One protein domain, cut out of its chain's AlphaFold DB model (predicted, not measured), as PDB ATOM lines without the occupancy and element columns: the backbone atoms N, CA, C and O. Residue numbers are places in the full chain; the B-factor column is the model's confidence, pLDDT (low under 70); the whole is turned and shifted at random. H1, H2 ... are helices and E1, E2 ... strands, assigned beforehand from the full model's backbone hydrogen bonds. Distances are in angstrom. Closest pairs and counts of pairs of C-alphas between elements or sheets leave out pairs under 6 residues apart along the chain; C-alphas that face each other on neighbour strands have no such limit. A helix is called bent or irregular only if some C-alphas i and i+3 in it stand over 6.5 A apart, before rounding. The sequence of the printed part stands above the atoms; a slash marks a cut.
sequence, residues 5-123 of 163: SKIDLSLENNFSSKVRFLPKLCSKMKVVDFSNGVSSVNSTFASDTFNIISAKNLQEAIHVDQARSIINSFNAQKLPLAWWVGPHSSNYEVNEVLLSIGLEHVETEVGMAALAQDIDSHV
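This is residues 5 to 123 of the 163 residues of an uncharacterized protein of Bartonella birtlesii LL-WM9 (UniProt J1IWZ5). A small four-stranded sheet has a long helix, H1, slantwise over one face and a shorter helix, H2, along the strands on the other face. The short helices H3 and H4 follow near the end of the sheet where E3 and E4 end, and after a long stretch without named elements residues 115 to 123, with H5, stick out as a free tail. The printed part has 119 residues, with five named helices and four named strands in the order H1 E1 E2 E3 H2 E4 H3 H4 H5; the sheet is mixed, in the order E1 E2 E3 E4, and the class is mixed, helices and strands. The whole is compact by its radius of gyration of the C-alphas, 15.2 A, yet elongated in outline, spanning 50 by 33 by 27 A.

H1, residues 5 to 25, begins with C-alpha 5 at (263.409, 230.738, 227.115) and measures 30.9 A; it has a kink of 26 degrees near residue 19 and is irregular, with C-alphas 19 and 22 7.3 A apart. E1 is residues 30 to 33, E2 residues 38 to 42, 13.5 A long, and E3 residues 52 to 55. H2, residues 64 to 75, measures 16.2 A, and E4 is residues 82 to 84. H3 is residues 89 to 92, H4 residues 94 to 100, and H5 residues 116 to 120, ending with C-alpha 120 at (243.687, 223.363, 239.006).

E1, E2 and E3 form a meander, each strand the antiparallel neighbour of the one before; N 32 and O 40 are 2.9 A apart, and N 39 and O 54 2.8 A. E3 and E4 are parallel, with N 53 and O 82 2.8 A apart; E3, H2 and E4 make a strand-helix-strand unit, two parallel neighbour strands with a helix between, its crossover right-handed. H1 is on the sheet at a height of 9.4 A, over E2 and E3; its closest C-alphas to E3 are those of Ser 16 and Ser 54, 6.0 A apart. H2 is on the opposite face, at a height of 10.1 A, over E2. H2 touches H4 with residues 64 to 67 alone, the closest C-alphas being those of Val 64 and Val 97, 5.9 A apart. H3 and H4 meet only through their link. Every O i to N i+4 pair is within hydrogen-bond range in H4 and H5, 14 of 17 in H1 and 7 of 8 in H2; H3 is too short for such a pair.

The C-alphas of Ala 76 and Ser 121 are the two farthest apart, 50.5 A. The printed part has no cut, and the link from H4 to H5 is long. Mean pLDDT of the printed part is 93.1, with residue 121 under 70.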
ATOM      1  N   SER A   5     262.898 229.385 226.846       90.31
ATOM      2  CA  SER A   5     263.409 230.738 227.115       90.31
ATOM      3  C   SER A   5     262.453 231.553 227.996       90.31
ATOM      4  O   SER A   5     262.898 232.295 228.870       90.31
ATOM      5  N   LYS A   6     261.136 231.370 227.821       91.19
ATOM      6  CA  LYS A   6     260.135 231.994 228.697       91.19
ATOM      7  C   LYS A   6     260.147 231.379 230.095       91.19
ATOM      8  O   LYS A   6     260.043 232.125 231.055       91.19
ATOM      9  N   ILE A   7     260.289 230.055 230.209       93.62
ATOM     10  CA  ILE A   7     260.425 229.368 231.502       93.62
ATOM     11  C   ILE A   7     261.663 229.877 232.241       93.62
ATOM     12  O   ILE A   7     261.537 230.304 233.382       93.62
ATOM     13  N   ASP A   8     262.822 229.888 231.581       93.81
ATOM     14  CA  ASP A   8     264.099 230.297 232.169       93.81
ATOM     15  C   ASP A   8     264.008 231.727 232.730       93.81
ATOM     16  O   ASP A   8     264.376 231.986 233.878       93.81
ATOM     17  N   LEU A   9     263.422 232.645 231.953       93.25
ATOM     18  CA  LEU A   9     263.187 234.022 232.382       93.25
ATOM     19  C   LEU A   9     262.155 234.119 233.520       93.25
ATOM     20  O   LEU A   9     262.330 234.901 234.455       93.25
ATOM     21  N   SER A  10     261.069 233.343 233.468       93.50
ATOM     22  CA  SER A  10     260.047 233.317 234.522       93.50
ATOM     23  C   SER A  10     260.588 232.782 235.847       93.50
ATOM     24  O   SER A  10     260.288 233.364 236.886       93.50
ATOM     25  N   LEU A  11     261.398 231.720 235.824       94.19
ATOM     26  CA  LEU A  11     262.041 231.157 237.014       94.19
ATOM     27  C   LEU A  11     262.914 232.205 237.709       94.19
ATOM     28  O   LEU A  11     262.754 232.460 238.901       94.19
ATOM     29  N   GLU A  12     263.773 232.869 236.940       94.12
ATOM     30  CA  GLU A  12     264.663 233.910 237.448       94.12
ATOM     31  C   GLU A  12     263.885 235.117 238.004       94.12
ATOM     32  O   GLU A  12     264.139 235.580 239.119       94.12
ATOM     33  N   ASN A  13     262.871 235.590 237.273       93.94
ATOM     34  CA  ASN A  13     262.016 236.693 237.712       93.94
ATOM     35  C   ASN A  13     261.259 236.369 239.007       93.94
ATOM     36  O   ASN A  13     261.130 237.242 239.875       93.94
ATOM     37  N   ASN A  14     260.756 235.139 239.137       94.12
ATOM     38  CA  ASN A  14     260.038 234.681 240.323       94.12
ATOM     39  C   ASN A  14     260.976 234.609 241.525       94.12
ATOM     40  O   ASN A  14     260.633 235.129 242.588       94.12
ATOM     41  N   PHE A  15     262.174 234.045 241.346       95.31
ATOM     42  CA  PHE A  15     263.183 233.994 242.398       95.31
ATOM     43  C   PHE A  15     263.570 235.401 242.868       95.31
ATOM     44  O   PHE A  15     263.420 235.712 244.049       95.31
ATOM     45  N   SER A  16     263.956 236.290 241.945       94.94
ATOM     46  CA  SER A  16     264.318 237.679 242.267       94.94
ATOM     47  C   SER A  16     263.183 238.424 242.986       94.94
ATOM     48  O   SER A  16     263.423 239.207 243.906       94.94
ATOM     49  N   SER A  17     261.927 238.175 242.606       94.44
ATOM     50  CA  SER A  17     260.770 238.782 243.275       94.44
ATOM     51  C   SER A  17     260.576 238.230 244.692       94.44
ATOM     52  O   SER A  17     260.424 239.021 245.623       94.44
ATOM     53  N   LYS A  18     260.658 236.902 244.871       94.19
ATOM     54  CA  LYS A  18     260.547 236.214 246.170       94.19
ATOM     55  C   LYS A  18     261.546 236.769 247.181       94.19
ATOM     56  O   LYS A  18     261.151 237.164 248.275       94.19
ATOM     57  N   VAL A  19     262.824 236.840 246.810       95.44
ATOM     58  CA  VAL A  19     263.891 237.217 247.751       95.44
ATOM     59  C   VAL A  19     263.908 238.712 248.077       95.44
ATOM     60  O   VAL A  19     264.471 239.110 249.088       95.44
ATOM     61  N   ARG A  20     263.272 239.557 247.253       95.50
ATOM     62  CA  ARG A  20     263.259 241.022 247.430       95.50
ATOM     63  C   ARG A  20     261.993 241.558 248.077       95.50
ATOM     64  O   ARG A  20     262.042 242.651 248.635       95.50
ATOM     65  N   PHE A  21     260.872 240.845 247.984       94.62
ATOM     66  CA  PHE A  21     259.572 241.384 248.380       94.62
ATOM     67  C   PHE A  21     259.522 241.790 249.859       94.62
ATOM     68  O   PHE A  21     259.329 242.967 250.152       94.62
ATOM     69  N   LEU A  22     259.755 240.850 250.784       92.00
ATOM     70  CA  LEU A  22     259.723 241.154 252.219       92.00
ATOM     71  C   LEU A  22     260.824 242.142 252.639       92.00
ATOM     72  O   LEU A  22     260.494 243.114 253.318       92.00
ATOM     73  N   PRO A  23     262.090 242.003 252.192       96.00
ATOM     74  CA  PRO A  23     263.130 242.971 252.537       96.00
ATOM     75  C   PRO A  23     262.819 244.417 252.143       96.00
ATOM     76  O   PRO A  23     263.199 245.329 252.868       96.00
ATOM     77  N   LYS A  24     262.081 244.657 251.049       96.00
ATOM     78  CA  LYS A  24     261.644 246.017 250.671       96.00
ATOM     79  C   LYS A  24     260.666 246.648 251.664       96.00
ATOM     80  O   LYS A  24     260.559 247.871 251.701       96.00
ATOM     81  N   LEU A  25     259.949 245.839 252.438       94.81
ATOM     82  CA  LEU A  25     258.987 246.299 253.441       94.81
ATOM     83  C   LEU A  25     259.638 246.497 254.820       94.81
ATOM     84  O   LEU A  25     259.048 247.119 255.702       94.81
ATOM     85  N   CYS A  26     260.857 245.991 255.017       94.12
ATOM     86  CA  CYS A  26     261.571 246.058 256.284       94.12
ATOM     87  C   CYS A  26     262.563 247.226 256.295       94.12
ATOM     88  O   CYS A  26     263.596 247.178 255.638       94.12
ATOM     89  N   SER A  27     262.321 248.240 257.130       94.25
ATOM     90  CA  SER A  27     263.167 249.448 257.211       94.25
ATOM     91  C   SER A  27     264.628 249.200 257.606       94.25
ATOM     92  O   SER A  27     265.485 250.039 257.342       94.25
ATOM     93  N   LYS A  28     264.918 248.066 258.253       95.38
ATOM     94  CA  LYS A  28     266.280 247.660 258.630       95.38
ATOM     95  C   LYS A  28     267.024 246.925 257.515       95.38
ATOM     96  O   LYS A  28     268.237 246.793 257.603       95.38
ATOM     97  N   MET A  29     266.313 246.434 256.505       97.44
ATOM     98  CA  MET A  29     266.904 245.717 255.383       97.44
ATOM     99  C   MET A  29     267.148 246.681 254.228       97.44
ATOM    100  O   MET A  29     266.491 247.713 254.094       97.44
ATOM    101  N   LYS A  30     268.114 246.346 253.376       97.38
ATOM    102  CA  LYS A  30     268.470 247.160 252.219       97.38
ATOM    103  C   LYS A  30     268.360 246.331 250.953       97.38
ATOM    104  O   LYS A  30     269.007 245.298 250.830       97.38
ATOM    105  N   VAL A  31     267.586 246.832 249.996       97.81
ATOM    106  CA  VAL A  31     267.547 246.301 248.632       97.81
ATOM    107  C   VAL A  31     268.142 247.338 247.692       97.81
ATOM    108  O   VAL A  31     267.726 248.496 247.711       97.81
ATOM    109  N   VAL A  32     269.126 246.938 246.891       97.31
ATOM    110  CA  VAL A  32     269.747 247.786 245.866       97.31
ATOM    111  C   VAL A  32     269.528 247.138 244.511       97.31
ATOM    112  O   VAL A  32     269.916 245.992 244.310       97.31
ATOM    113  N   ASP A  33     268.912 247.877 243.593       95.50
ATOM    114  CA  ASP A  33     268.698 247.455 242.212       95.50
ATOM    115  C   ASP A  33     269.700 248.190 241.306       95.50
ATOM    116  O   ASP A  33     269.819 249.415 241.368       95.50
ATOM    117  N   PHE A  34     270.432 247.445 240.480       94.44
ATOM    118  CA  PHE A  34     271.412 247.970 239.530       94.44
ATOM    119  C   PHE A  34     270.810 248.036 238.122       94.44
ATOM    120  O   PHE A  34     269.898 247.280 237.779       94.44
ATOM    121  N   SER A  35     271.325 248.933 237.276       91.75
ATOM    122  CA  SER A  35     270.773 249.185 235.936       91.75
ATOM    123  C   SER A  35     270.839 247.978 234.995       91.75
ATOM    124  O   SER A  35     270.009 247.873 234.099       91.75
ATOM    125  N   ASN A  36     271.782 247.060 235.211       91.44
ATOM    126  CA  ASN A  36     271.939 245.839 234.422       91.44
ATOM    127  C   ASN A  36     271.053 244.673 234.898       91.44
ATOM    128  O   ASN A  36     271.201 243.555 234.423       91.44
ATOM    129  N   GLY A  37     270.136 244.901 235.841       92.25
ATOM    130  CA  GLY A  37     269.227 243.864 236.338       92.25
ATOM    131  C   GLY A  37     269.783 243.039 237.500       92.25
ATOM    132  O   GLY A  37     269.059 242.217 238.058       92.25
ATOM    133  N   VAL A  38     271.028 243.275 237.926       95.56
ATOM    134  CA  VAL A  38     271.529 242.760 239.208       95.56
ATOM    135  C   VAL A  38     270.781 243.443 240.353       95.56
ATOM    136  O   VAL A  38     270.427 244.619 240.281       95.56
ATOM    137  N   SER A  39     270.558 242.714 241.438       96.44
ATOM    138  CA  SER A  39     269.984 243.232 242.672       96.44
ATOM    139  C   SER A  39     270.649 242.583 243.878       96.44
ATOM    140  O   SER A  39     270.972 241.397 243.842       96.44
ATOM    141  N   SER A  40     270.849 243.350 244.945       98.00
ATOM    142  CA  SER A  40     271.346 242.833 246.219       98.00
ATOM    143  C   SER A  40     270.341 243.069 247.337       98.00
ATOM    144  O   SER A  40     269.713 244.125 247.426       98.00
ATOM    145  N   VAL A  41     270.202 242.062 248.191       98.44
ATOM    146  CA  VAL A  41     269.410 242.070 249.414       98.44
ATOM    147  C   VAL A  41     270.379 241.928 250.577       98.44
ATOM    148  O   VAL A  41     271.070 240.925 250.703       98.44
ATOM    149  N   ASN A  42     270.432 242.943 251.427       97.88
ATOM    150  CA  ASN A  42     271.107 242.893 252.714       97.88
ATOM    151  C   ASN A  42     270.031 242.860 253.799       97.88
ATOM    152  O   ASN A  42     269.318 243.842 254.019       97.88
ATOM    153  N   SER A  43     269.905 241.704 254.444       96.88
ATOM    154  CA  SER A  43     268.906 241.453 255.482       96.88
ATOM    155  C   SER A  43     269.361 241.859 256.882       96.88
ATOM    156  O   SER A  43     268.548 241.856 257.803       96.88
ATOM    157  N   THR A  44     270.646 242.189 257.055       95.06
ATOM    158  CA  THR A  44     271.363 242.359 258.335       95.06
ATOM    159  C   THR A  44     271.529 241.091 259.180       95.06
ATOM    160  O   THR A  44     272.227 241.130 260.192       95.06
ATOM    161  N   PHE A  45     270.947 239.957 258.776       94.00
ATOM    162  CA  PHE A  45     271.143 238.683 259.463       94.00
ATOM    163  C   PHE A  45     272.481 238.048 259.085       94.00
ATOM    164  O   PHE A  45     272.927 238.146 257.944       94.00
ATOM    165  N   ALA A  46     273.102 237.340 260.029       94.50
ATOM    166  CA  ALA A  46     274.314 236.553 259.799       94.50
ATOM    167  C   ALA A  46     273.992 235.219 259.091       94.50
ATOM    168  O   ALA A  46     274.277 234.146 259.610       94.50
ATOM    169  N   SER A  47     273.335 235.288 257.931       92.25
ATOM    170  CA  SER A  47     272.950 234.132 257.116       92.25
ATOM    171  C   SER A  47     272.908 234.510 255.632       92.25
ATOM    172  O   SER A  47     272.293 235.506 255.244       92.25
ATOM    173  N   ASP A  48     273.569 233.706 254.803       92.50
ATOM    174  CA  ASP A  48     273.582 233.816 253.338       92.50
ATOM    175  C   ASP A  48     272.201 233.575 252.707       92.50
ATOM    176  O   ASP A  48     271.883 234.148 251.668       92.50
ATOM    177  N   THR A  49     271.340 232.826 253.396       90.50
ATOM    178  CA  THR A  49     269.950 232.542 253.013       90.50
ATOM    179  C   THR A  49     269.119 233.816 252.860       90.50
ATOM    180  O   THR A  49     268.193 233.867 252.053       90.50
ATOM    181  N   PHE A  50     269.435 234.866 253.622       94.25
ATOM    182  CA  PHE A  50     268.706 236.138 253.576       94.25
ATOM    183  C   PHE A  50     269.513 237.271 252.934       94.25
ATOM    184  O   PHE A  50     268.946 238.295 252.548       94.25
ATOM    185  N   ASN A  51     270.825 237.094 252.786       97.69
ATOM    186  CA  ASN A  51     271.718 238.033 252.116       97.69
ATOM    187  C   ASN A  51     271.971 237.579 250.678       97.69
ATOM    188  O   ASN A  51     273.004 236.995 250.354       97.69
ATOM    189  N   ILE A  52     270.992 237.835 249.814       97.75
ATOM    190  CA  ILE A  52     270.968 237.293 248.458       97.75
ATOM    191  C   ILE A  52     271.336 238.361 247.435       97.75
ATOM    192  O   ILE A  52     270.768 239.454 247.406       97.75
ATOM    193  N   ILE A  53     272.236 238.007 246.526       97.75
ATOM    194  CA  ILE A  53     272.435 238.706 245.262       97.75
ATOM    195  C   ILE A  53     271.766 237.872 244.171       97.75
ATOM    196  O   ILE A  53     271.927 236.656 244.122       97.75
ATOM    197  N   SER A  54     270.980 238.510 243.310       96.06
ATOM    198  CA  SER A  54     270.329 237.838 242.181       96.06
ATOM    199  C   SER A  54     270.274 238.754 240.969       96.06
ATOM    200  O   SER A  54     270.179 239.977 241.111       96.06
ATOM    201  N   ALA A  55     270.318 238.169 239.779       91.69
ATOM    202  CA  ALA A  55     270.032 238.877 238.542       91.69
ATOM    203  C   ALA A  55     268.579 238.646 238.123       91.69
ATOM    204  O   ALA A  55     268.008 237.584 238.370       91.69
ATOM    205  N   LYS A  56     267.986 239.667 237.511       88.88
ATOM    206  CA  LYS A  56     266.673 239.617 236.889       88.88
ATOM    207  C   LYS A  56     266.790 240.130 235.464       88.88
ATOM    208  O   LYS A  56     266.948 241.335 235.271       88.88
ATOM    209  N   ASN A  57     266.612 239.243 234.487       88.06
ATOM    210  CA  ASN A  57     266.606 239.598 233.069       88.06
ATOM    211  C   ASN A  57     267.897 240.332 232.670       88.06
ATOM    212  O   ASN A  57     267.845 241.394 232.042       88.06
ATOM    213  N   LEU A  58     269.046 239.795 233.087       91.69
ATOM    214  CA  LEU A  58     270.351 240.329 232.711       91.69
ATOM    215  C   LEU A  58     270.433 240.446 231.180       91.69
ATOM    216  O   LEU A  58     269.981 239.552 230.475       91.69
ATOM    217  N   GLN A  59     270.942 241.567 230.670       87.31
ATOM    218  CA  GLN A  59     271.055 241.815 229.221       87.31
ATOM    219  C   GLN A  59     272.508 241.823 228.728       87.31
ATOM    220  O   GLN A  59     272.750 241.821 227.522       87.31
ATOM    221  N   GLU A  60     273.465 241.835 229.652       90.56
ATOM    222  CA  GLU A  60     274.896 241.960 229.390       90.56
ATOM    223  C   GLU A  60     275.710 241.290 230.503       90.56
ATOM    224  O   GLU A  60     275.204 241.058 231.599       90.56
ATOM    225  N   ALA A  61     276.981 240.992 230.237       90.38
ATOM    226  CA  ALA A  61     277.873 240.430 231.247       90.38
ATOM    227  C   ALA A  61     278.041 241.374 232.448       90.38
ATOM    228  O   ALA A  61     278.069 242.599 232.321       90.38
ATOM    229  N   ILE A  62     278.185 240.791 233.637       94.00
ATOM    230  CA  ILE A  62     278.432 241.557 234.859       94.00
ATOM    231  C   ILE A  62     279.905 241.953 234.889       94.00
ATOM    232  O   ILE A  62     280.789 241.101 234.836       94.00
ATOM    233  N   HIS A  63     280.187 243.245 235.029       94.88
ATOM    234  CA  HIS A  63     281.562 243.705 235.189       94.88
ATOM    235  C   HIS A  63     282.164 243.193 236.506       94.88
ATOM    236  O   HIS A  63     281.561 243.333 237.572       94.88
ATOM    237  N   VAL A  64     283.396 242.674 236.442       96.50
ATOM    238  CA  VAL A  64     284.144 242.161 237.607       96.50
ATOM    239  C   VAL A  64     284.196 243.191 238.742       96.50
ATOM    240  O   VAL A  64     283.971 242.844 239.902       96.50
ATOM    241  N   ASP A  65     284.425 244.466 238.418       96.88
ATOM    242  CA  ASP A  65     284.495 245.546 239.409       96.88
ATOM    243  C   ASP A  65     283.151 245.802 240.100       96.88
ATOM    244  O   ASP A  65     283.114 246.045 241.308       96.88
ATOM    245  N   GLN A  66     282.039 245.690 239.365       96.12
ATOM    246  CA  GLN A  66     280.701 245.791 239.943       96.12
ATOM    247  C   GLN A  66     280.453 244.627 240.907       96.12
ATOM    248  O   GLN A  66     280.083 244.862 242.057       96.12
ATOM    249  N   ALA A  67     280.688 243.386 240.470       97.12
ATOM    250  CA  ALA A  67     280.492 242.204 241.307       97.12
ATOM    251  C   ALA A  67     281.343 242.281 242.587       97.12
ATOM    252  O   ALA A  67     280.823 242.130 243.696       97.12
ATOM    253  N   ARG A  68     282.627 242.636 242.448       97.75
ATOM    254  CA  ARG A  68     283.554 242.834 243.570       97.75
ATOM    255  C   ARG A  68     283.086 243.939 244.517       97.75
ATOM    256  O   ARG A  68     283.159 243.765 245.729       97.75
ATOM    257  N   SER A  69     282.595 245.060 243.989       97.62
ATOM    258  CA  SER A  69     282.060 246.160 244.800       97.62
ATOM    259  C   SER A  69     280.867 245.712 245.652       97.62
ATOM    260  O   SER A  69     280.826 245.997 246.852       97.62
ATOM    261  N   ILE A  70     279.938 244.946 245.065       97.69
ATOM    262  CA  ILE A  70     278.776 244.411 245.782       97.69
ATOM    263  C   ILE A  70     279.241 243.484 246.910       97.69
ATOM    264  O   ILE A  70     278.870 243.713 248.059       97.69
ATOM    265  N   ILE A  71     280.101 242.504 246.618       97.06
ATOM    266  CA  ILE A  71     280.623 241.545 247.611       97.06
ATOM    267  C   ILE A  71     281.370 242.260 248.740       97.06
ATOM    268  O   ILE A  71     281.122 242.002 249.920       97.06
ATOM    269  N   ASN A  72     282.221 243.233 248.406       97.12
ATOM    270  CA  ASN A  72     282.950 244.018 249.399       97.12
ATOM    271  C   ASN A  72     282.015 244.761 250.366       97.12
ATOM    272  O   ASN A  72     282.368 244.935 251.532       97.12
ATOM    273  N   SER A  73     280.819 245.166 249.925       97.06
ATOM    274  CA  SER A  73     279.841 245.823 250.801       97.06
ATOM    275  C   SER A  73     279.278 244.900 251.892       97.06
ATOM    276  O   SER A  73     278.984 245.376 252.992       97.06
ATOM    277  N   PHE A  74     279.173 243.594 251.626       97.75
ATOM    278  CA  PHE A  74     278.787 242.582 252.615       97.75
ATOM    279  C   PHE A  74     279.973 242.201 253.504       97.75
ATOM    280  O   PHE A  74     279.838 242.199 254.729       97.75
ATOM    281  N   ASN A  75     281.159 242.005 252.916       96.88
ATOM    282  CA  ASN A  75     282.391 241.710 253.657       96.88
ATOM    283  C   ASN A  75     282.736 242.808 254.675       96.88
ATOM    284  O   ASN A  75     283.104 242.507 255.808       96.88
ATOM    285  N   ALA A  76     282.555 244.084 254.313       97.44
ATOM    286  CA  ALA A  76     282.760 245.215 255.222       97.44
ATOM    287  C   ALA A  76     281.848 245.163 256.463       97.44
ATOM    288  O   ALA A  76     282.208 245.676 257.520       97.44
ATOM    289  N   GLN A  77     280.681 244.528 256.339       96.69
ATOM    290  CA  GLN A  77     279.721 244.315 257.424       96.69
ATOM    291  C   GLN A  77     279.854 242.928 258.067       96.69
ATOM    292  O   GLN A  77     279.107 242.623 258.992       96.69
ATOM    293  N   LYS A  78     280.801 242.099 257.602       96.88
ATOM    294  CA  LYS A  78     280.983 240.697 258.010       96.88
ATOM    295  C   LYS A  78     279.706 239.861 257.858       96.88
ATOM    296  O   LYS A  78     279.402 239.026 258.703       96.88
ATOM    297  N   LEU A  79     278.948 240.118 256.796       96.62
ATOM    298  CA  LEU A  79     277.726 239.381 256.493       96.62
ATOM    299  C   LEU A  79     278.020 238.287 255.458       96.62
ATOM    300  O   LEU A  79     278.586 238.613 254.411       96.62
ATOM    301  N   PRO A  80     277.624 237.023 255.707       96.62
ATOM    302  CA  PRO A  80     277.662 235.987 254.678       96.62
ATOM    303  C   PRO A  80     276.652 236.326 253.576       96.62
ATOM    304  O   PRO A  80     275.672 237.026 253.840       96.62
ATOM    305  N   LEU A  81     276.881 235.851 252.352       96.81
ATOM    306  CA  LEU A  81     276.009 236.104 251.205       96.81
ATOM    307  C   LEU A  81     275.960 234.904 250.264       96.81
ATOM    308  O   LEU A  81     276.930 234.156 250.174       96.81
ATOM    309  N   ALA A  82     274.872 234.801 249.504       96.81
ATOM    310  CA  ALA A  82     274.753 233.891 248.371       96.81
ATOM    311  C   ALA A  82     274.461 234.674 247.085       96.81
ATOM    312  O   ALA A  82     273.623 235.581 247.071       96.81
ATOM    313  N   TRP A  83     275.126 234.312 245.985       97.19
ATOM    314  CA  TRP A  83     274.819 234.843 244.657       97.19
ATOM    315  C   TRP A  83     274.091 233.786 243.829       97.19
ATOM    316  O   TRP A  83     274.685 232.808 243.387       97.19
ATOM    317  N   TRP A  84     272.808 234.020 243.568       95.69
ATOM    318  CA  TRP A  84     271.972 233.139 242.762       95.69
ATOM    319  C   TRP A  84     271.993 233.555 241.293       95.69
ATOM    320  O   TRP A  84     271.680 234.699 240.945       95.69
ATOM    321  N   VAL A  85     272.346 232.609 240.422       94.00
ATOM    322  CA  VAL A  85     272.371 232.792 238.967       94.00
ATOM    323  C   VAL A  85     271.243 231.972 238.351       94.00
ATOM    324  O   VAL A  85     271.224 230.748 238.453       94.00
ATOM    325  N   GLY A  86     270.285 232.655 237.724       93.69
ATOM    326  CA  GLY A  86     269.184 232.009 237.019       93.69
ATOM    327  C   GLY A  86     269.592 231.484 235.634       93.69
ATOM    328  O   GLY A  86     270.587 231.933 235.058       93.69
ATOM    329  N   PRO A  87     268.805 230.557 235.057       92.12
ATOM    330  CA  PRO A  87     269.096 229.942 233.757       92.12
ATOM    331  C   PRO A  87     269.018 230.920 232.575       92.12
ATOM    332  O   PRO A  87     269.543 230.641 231.498       92.12
ATOM    333  N   HIS A  88     268.352 232.067 232.739       92.69
ATOM    334  CA  HIS A  88     268.357 233.114 231.722       92.69
ATOM    335  C   HIS A  88     269.681 233.889 231.755       92.69
ATOM    336  O   HIS A  88     270.343 234.033 230.725       92.69
ATOM    337  N   SER A  89     270.095 234.326 232.946       92.06
ATOM    338  CA  SER A  89     271.326 235.090 233.160       92.06
ATOM    339  C   SER A  89     272.610 234.272 232.983       92.06
ATOM    340  O   SER A  89     273.667 234.848 232.735       92.06
ATOM    341  N   SER A  90     272.551 232.938 233.046       87.12
ATOM    342  CA  SER A  90     273.727 232.077 232.838       87.12
ATOM    343  C   SER A  90     274.349 232.195 231.440       87.12
ATOM    344  O   SER A  90     275.495 231.805 231.255       87.12
ATOM    345  N   ASN A  91     273.629 232.756 230.460       84.25
ATOM    346  CA  ASN A  91     274.146 232.986 229.104       84.25
ATOM    347  C   ASN A  91     275.200 234.107 229.021       84.25
ATOM    348  O   ASN A  91     275.790 234.300 227.963       84.25
ATOM    349  N   TYR A  92     275.430 234.845 230.109       88.75
ATOM    350  CA  TYR A  92     276.317 236.011 230.151       88.75
ATOM    351  C   TYR A  92     277.605 235.764 230.951       88.75
ATOM    352  O   TYR A  92     278.110 236.682 231.595       88.75
ATOM    353  N   GLU A  93     278.091 234.517 230.971       88.50
ATOM    354  CA  GLU A  93     279.363 234.111 231.609       88.50
ATOM    355  C   GLU A  93     279.479 234.515 233.094       88.50
ATOM    356  O   GLU A  93     280.567 234.627 233.658       88.50
ATOM    357  N   VAL A  94     278.336 234.699 233.768       91.44
ATOM    358  CA  VAL A  94     278.270 235.179 235.158       91.44
ATOM    359  C   VAL A  94     279.101 234.296 236.087       91.44
ATOM    360  O   VAL A  94     279.813 234.803 236.947       91.44
ATOM    361  N   ASN A  95     279.069 232.979 235.880       90.75
ATOM    362  CA  ASN A  95     279.823 232.031 236.696       90.75
ATOM    363  C   ASN A  95     281.335 232.288 236.639       90.75
ATOM    364  O   ASN A  95     281.992 232.238 237.673       90.75
ATOM    365  N   GLU A  96     281.889 232.606 235.468       92.25
ATOM    366  CA  GLU A  96     283.326 232.861 235.315       92.25
ATOM    367  C   GLU A  96     283.743 234.121 236.074       92.25
ATOM    368  O   GLU A  96     284.741 234.121 236.798       92.25
ATOM    369  N   VAL A  97     282.921 235.171 235.990       94.50
ATOM    370  CA  VAL A  97     283.115 236.407 236.755       94.50
ATOM    371  C   VAL A  97     283.106 236.120 238.256       94.50
ATOM    372  O   VAL A  97     284.027 236.546 238.955       94.50
ATOM    373  N   LEU A  98     282.114 235.382 238.761       95.06
ATOM    374  CA  LEU A  98     281.985 235.084 240.192       95.06
ATOM    375  C   LEU A  98     283.127 234.194 240.714       95.06
ATOM    376  O   LEU A  98     283.687 234.477 241.775       95.06
ATOM    377  N   LEU A  99     283.542 233.183 239.947       94.56
ATOM    378  CA  LEU A  99     284.694 232.341 240.289       94.56
ATOM    379  C   LEU A  99     285.996 233.159 240.320       94.56
ATOM    380  O   LEU A  99     286.802 233.015 241.237       94.56
ATOM    381  N   SER A 100     286.187 234.079 239.365       95.44
ATOM    382  CA  SER A 100     287.392 234.924 239.287       95.44
ATOM    383  C   SER A 100     287.585 235.857 240.492       95.44
ATOM    384  O   SER A 100     288.691 236.346 240.740       95.44
ATOM    385  N   ILE A 101     286.514 236.119 241.248       95.38
ATOM    386  CA  ILE A 101     286.527 236.989 242.431       95.38
ATOM    387  C   ILE A 101     286.413 236.217 243.748       95.38
ATOM    388  O   ILE A 101     286.308 236.847 244.800       95.38
ATOM    389  N   GLY A 102     286.514 234.886 243.694       93.88
ATOM    390  CA  GLY A 102     286.642 234.022 244.863       93.88
ATOM    391  C   GLY A 102     285.330 233.490 245.432       93.88
ATOM    392  O   GLY A 102     285.351 232.974 246.545       93.88
ATOM    393  N   LEU A 103     284.204 233.606 244.714       95.12
ATOM    394  CA  LEU A 103     283.023 232.809 245.059       95.12
ATOM    395  C   LEU A 103     283.249 231.363 244.628       95.12
ATOM    396  O   LEU A 103     283.932 231.095 243.640       95.12
ATOM    397  N   GLU A 104     282.619 230.444 245.344       95.25
ATOM    398  CA  GLU A 104     282.575 229.033 244.996       95.25
ATOM    399  C   GLU A 104     281.152 228.602 244.652       95.25
ATOM    400  O   GLU A 104     280.162 229.206 245.073       95.25
ATOM    401  N   HIS A 105     281.052 227.549 243.847       95.12
ATOM    402  CA  HIS A 105     279.777 226.903 243.584       95.12
ATOM    403  C   HIS A 105     279.420 226.008 244.772       95.12
ATOM    404  O   HIS A 105     280.164 225.082 245.085       95.12
ATOM    405  N   VAL A 106     278.296 226.299 245.430       93.75
ATOM    406  CA  VAL A 106     277.834 225.548 246.609       93.75
ATOM    407  C   VAL A 106     276.725 224.564 246.243       93.75
ATOM    408  O   VAL A 106     276.721 223.431 246.719       93.75
ATOM    409  N   GLU A 107     275.784 224.970 245.386       92.31
ATOM    410  CA  GLU A 107     274.602 224.164 245.083       92.31
ATOM    411  C   GLU A 107     273.955 224.495 243.731       92.31
ATOM    412  O   GLU A 107     274.218 225.521 243.105       92.31
ATOM    413  N   THR A 108     273.112 223.581 243.248       93.50
ATOM    414  CA  THR A 108     272.249 223.781 242.074       93.50
ATOM    415  C   THR A 108     270.839 223.326 242.415       93.50
ATOM    416  O   THR A 108     270.639 222.166 242.770       93.50
ATOM    417  N   GLU A 109     269.862 224.216 242.255       91.62
ATOM    418  CA  GLU A 109     268.448 223.891 242.432       91.62
ATOM    419  C   GLU A 109     267.744 223.630 241.096       91.62
ATOM    420  O   GLU A 109     268.047 224.237 240.066       91.62
ATOM    421  N   VAL A 110     266.755 222.734 241.121       92.44
ATOM    422  CA  VAL A 110     265.907 222.447 239.961       92.44
ATOM    423  C   VAL A 110     264.721 223.408 239.944       92.44
ATOM    424  O   VAL A 110     263.849 223.363 240.809       92.44
ATOM    425  N   GLY A 111     264.656 224.249 238.913       90.50
ATOM    426  CA  GLY A 111     263.491 225.086 238.647       90.50
ATOM    427  C   GLY A 111     262.348 224.291 238.015       90.50
ATOM    428  O   GLY A 111     262.547 223.571 237.038       90.50
ATOM    429  N   MET A 112     261.134 224.459 238.540       90.81
ATOM    430  CA  MET A 112     259.914 223.856 237.997       90.81
ATOM    431  C   MET A 112     258.941 224.942 237.541       90.81
ATOM    432  O   MET A 112     258.805 225.979 238.188       90.81
ATOM    433  N   ALA A 113     258.247 224.697 236.432       90.69
ATOM    434  CA  ALA A 113     257.240 225.606 235.900       90.69
ATOM    435  C   ALA A 113     256.010 224.831 235.425       90.69
ATOM    436  O   ALA A 113     256.129 223.793 234.778       90.69
ATOM    437  N   ALA A 114     254.835 225.382 235.714       88.75
ATOM    438  CA  ALA A 114     253.544 224.890 235.255       88.75
ATOM    439  C   ALA A 114     252.660 226.080 234.863       88.75
ATOM    440  O   ALA A 114     252.848 227.195 235.358       88.75
ATOM    441  N   LEU A 115     251.699 225.858 233.964       86.19
ATOM    442  CA  LEU A 115     250.624 226.823 233.745       86.19
ATOM    443  C   LEU A 115     249.603 226.662 234.873       86.19
ATOM    444  O   LEU A 115     249.247 225.538 235.212       86.19
ATOM    445  N   ALA A 116     249.105 227.767 235.430       84.56
ATOM    446  CA  ALA A 116     248.137 227.723 236.532       84.56
ATOM    447  C   ALA A 116     246.898 226.871 236.189       84.56
ATOM    448  O   ALA A 116     246.489 226.028 236.976       84.56
ATOM    449  N   GLN A 117     246.397 227.005 234.957       84.69
ATOM    450  CA  GLN A 117     245.280 226.216 234.425       84.69
ATOM    451  C   GLN A 117     245.516 224.693 234.426       84.69
ATOM    452  O   GLN A 117     244.553 223.931 234.450       84.69
ATOM    453  N   ASP A 118     246.777 224.248 234.393       85.56
ATOM    454  CA  ASP A 118     247.120 222.827 234.426       85.56
ATOM    455  C   ASP A 118     247.131 222.314 235.881       85.56
ATOM    456  O   ASP A 118     246.815 221.152 236.116       85.56
ATOM    457  N   ILE A 119     247.414 223.175 236.872       82.69
ATOM    458  CA  ILE A 119     247.433 222.827 238.306       82.69
ATOM    459  C   ILE A 119     246.017 222.565 238.825       82.69
ATOM    460  O   ILE A 119     245.786 221.551 239.484       82.69
ATOM    461  N   ASP A 120     245.066 223.444 238.501       73.75
ATOM    462  CA  ASP A 120     243.687 223.363 239.006       73.75
ATOM    463  C   ASP A 120     243.012 222.035 238.636       73.75
ATOM    464  O   ASP A 120     242.223 221.485 239.403       73.75
ATOM    465  N   SER A 121     243.384 221.470 237.483       69.94
ATOM    466  CA  SER A 121     242.865 220.187 237.001       69.94
ATOM    467  C   SER A 121     243.258 218.982 237.872       69.94
ATOM    468  O   SER A 121     242.633 217.925 237.772       69.94
ATOM    469  N   HIS A 122     244.261 219.134 238.744       72.25
ATOM    470  CA  HIS A 122     244.771 218.080 239.624       72.25
ATOM    471  C   HIS A 122     244.219 218.137 241.058       72.25
ATOM    472  O   HIS A 122     244.470 217.217 241.838       72.25
ATOM    473  N   VAL A 123     243.451 219.168 241.424       73.50
ATOM    474  CA  VAL A 123     242.826 219.262 242.752       73.50
ATOM    475  C   VAL A 123     241.512 218.475 242.743       73.50
ATOM    476  O   VAL A 123     240.451 219.001 242.425       73.50
TER     477      VAL A 123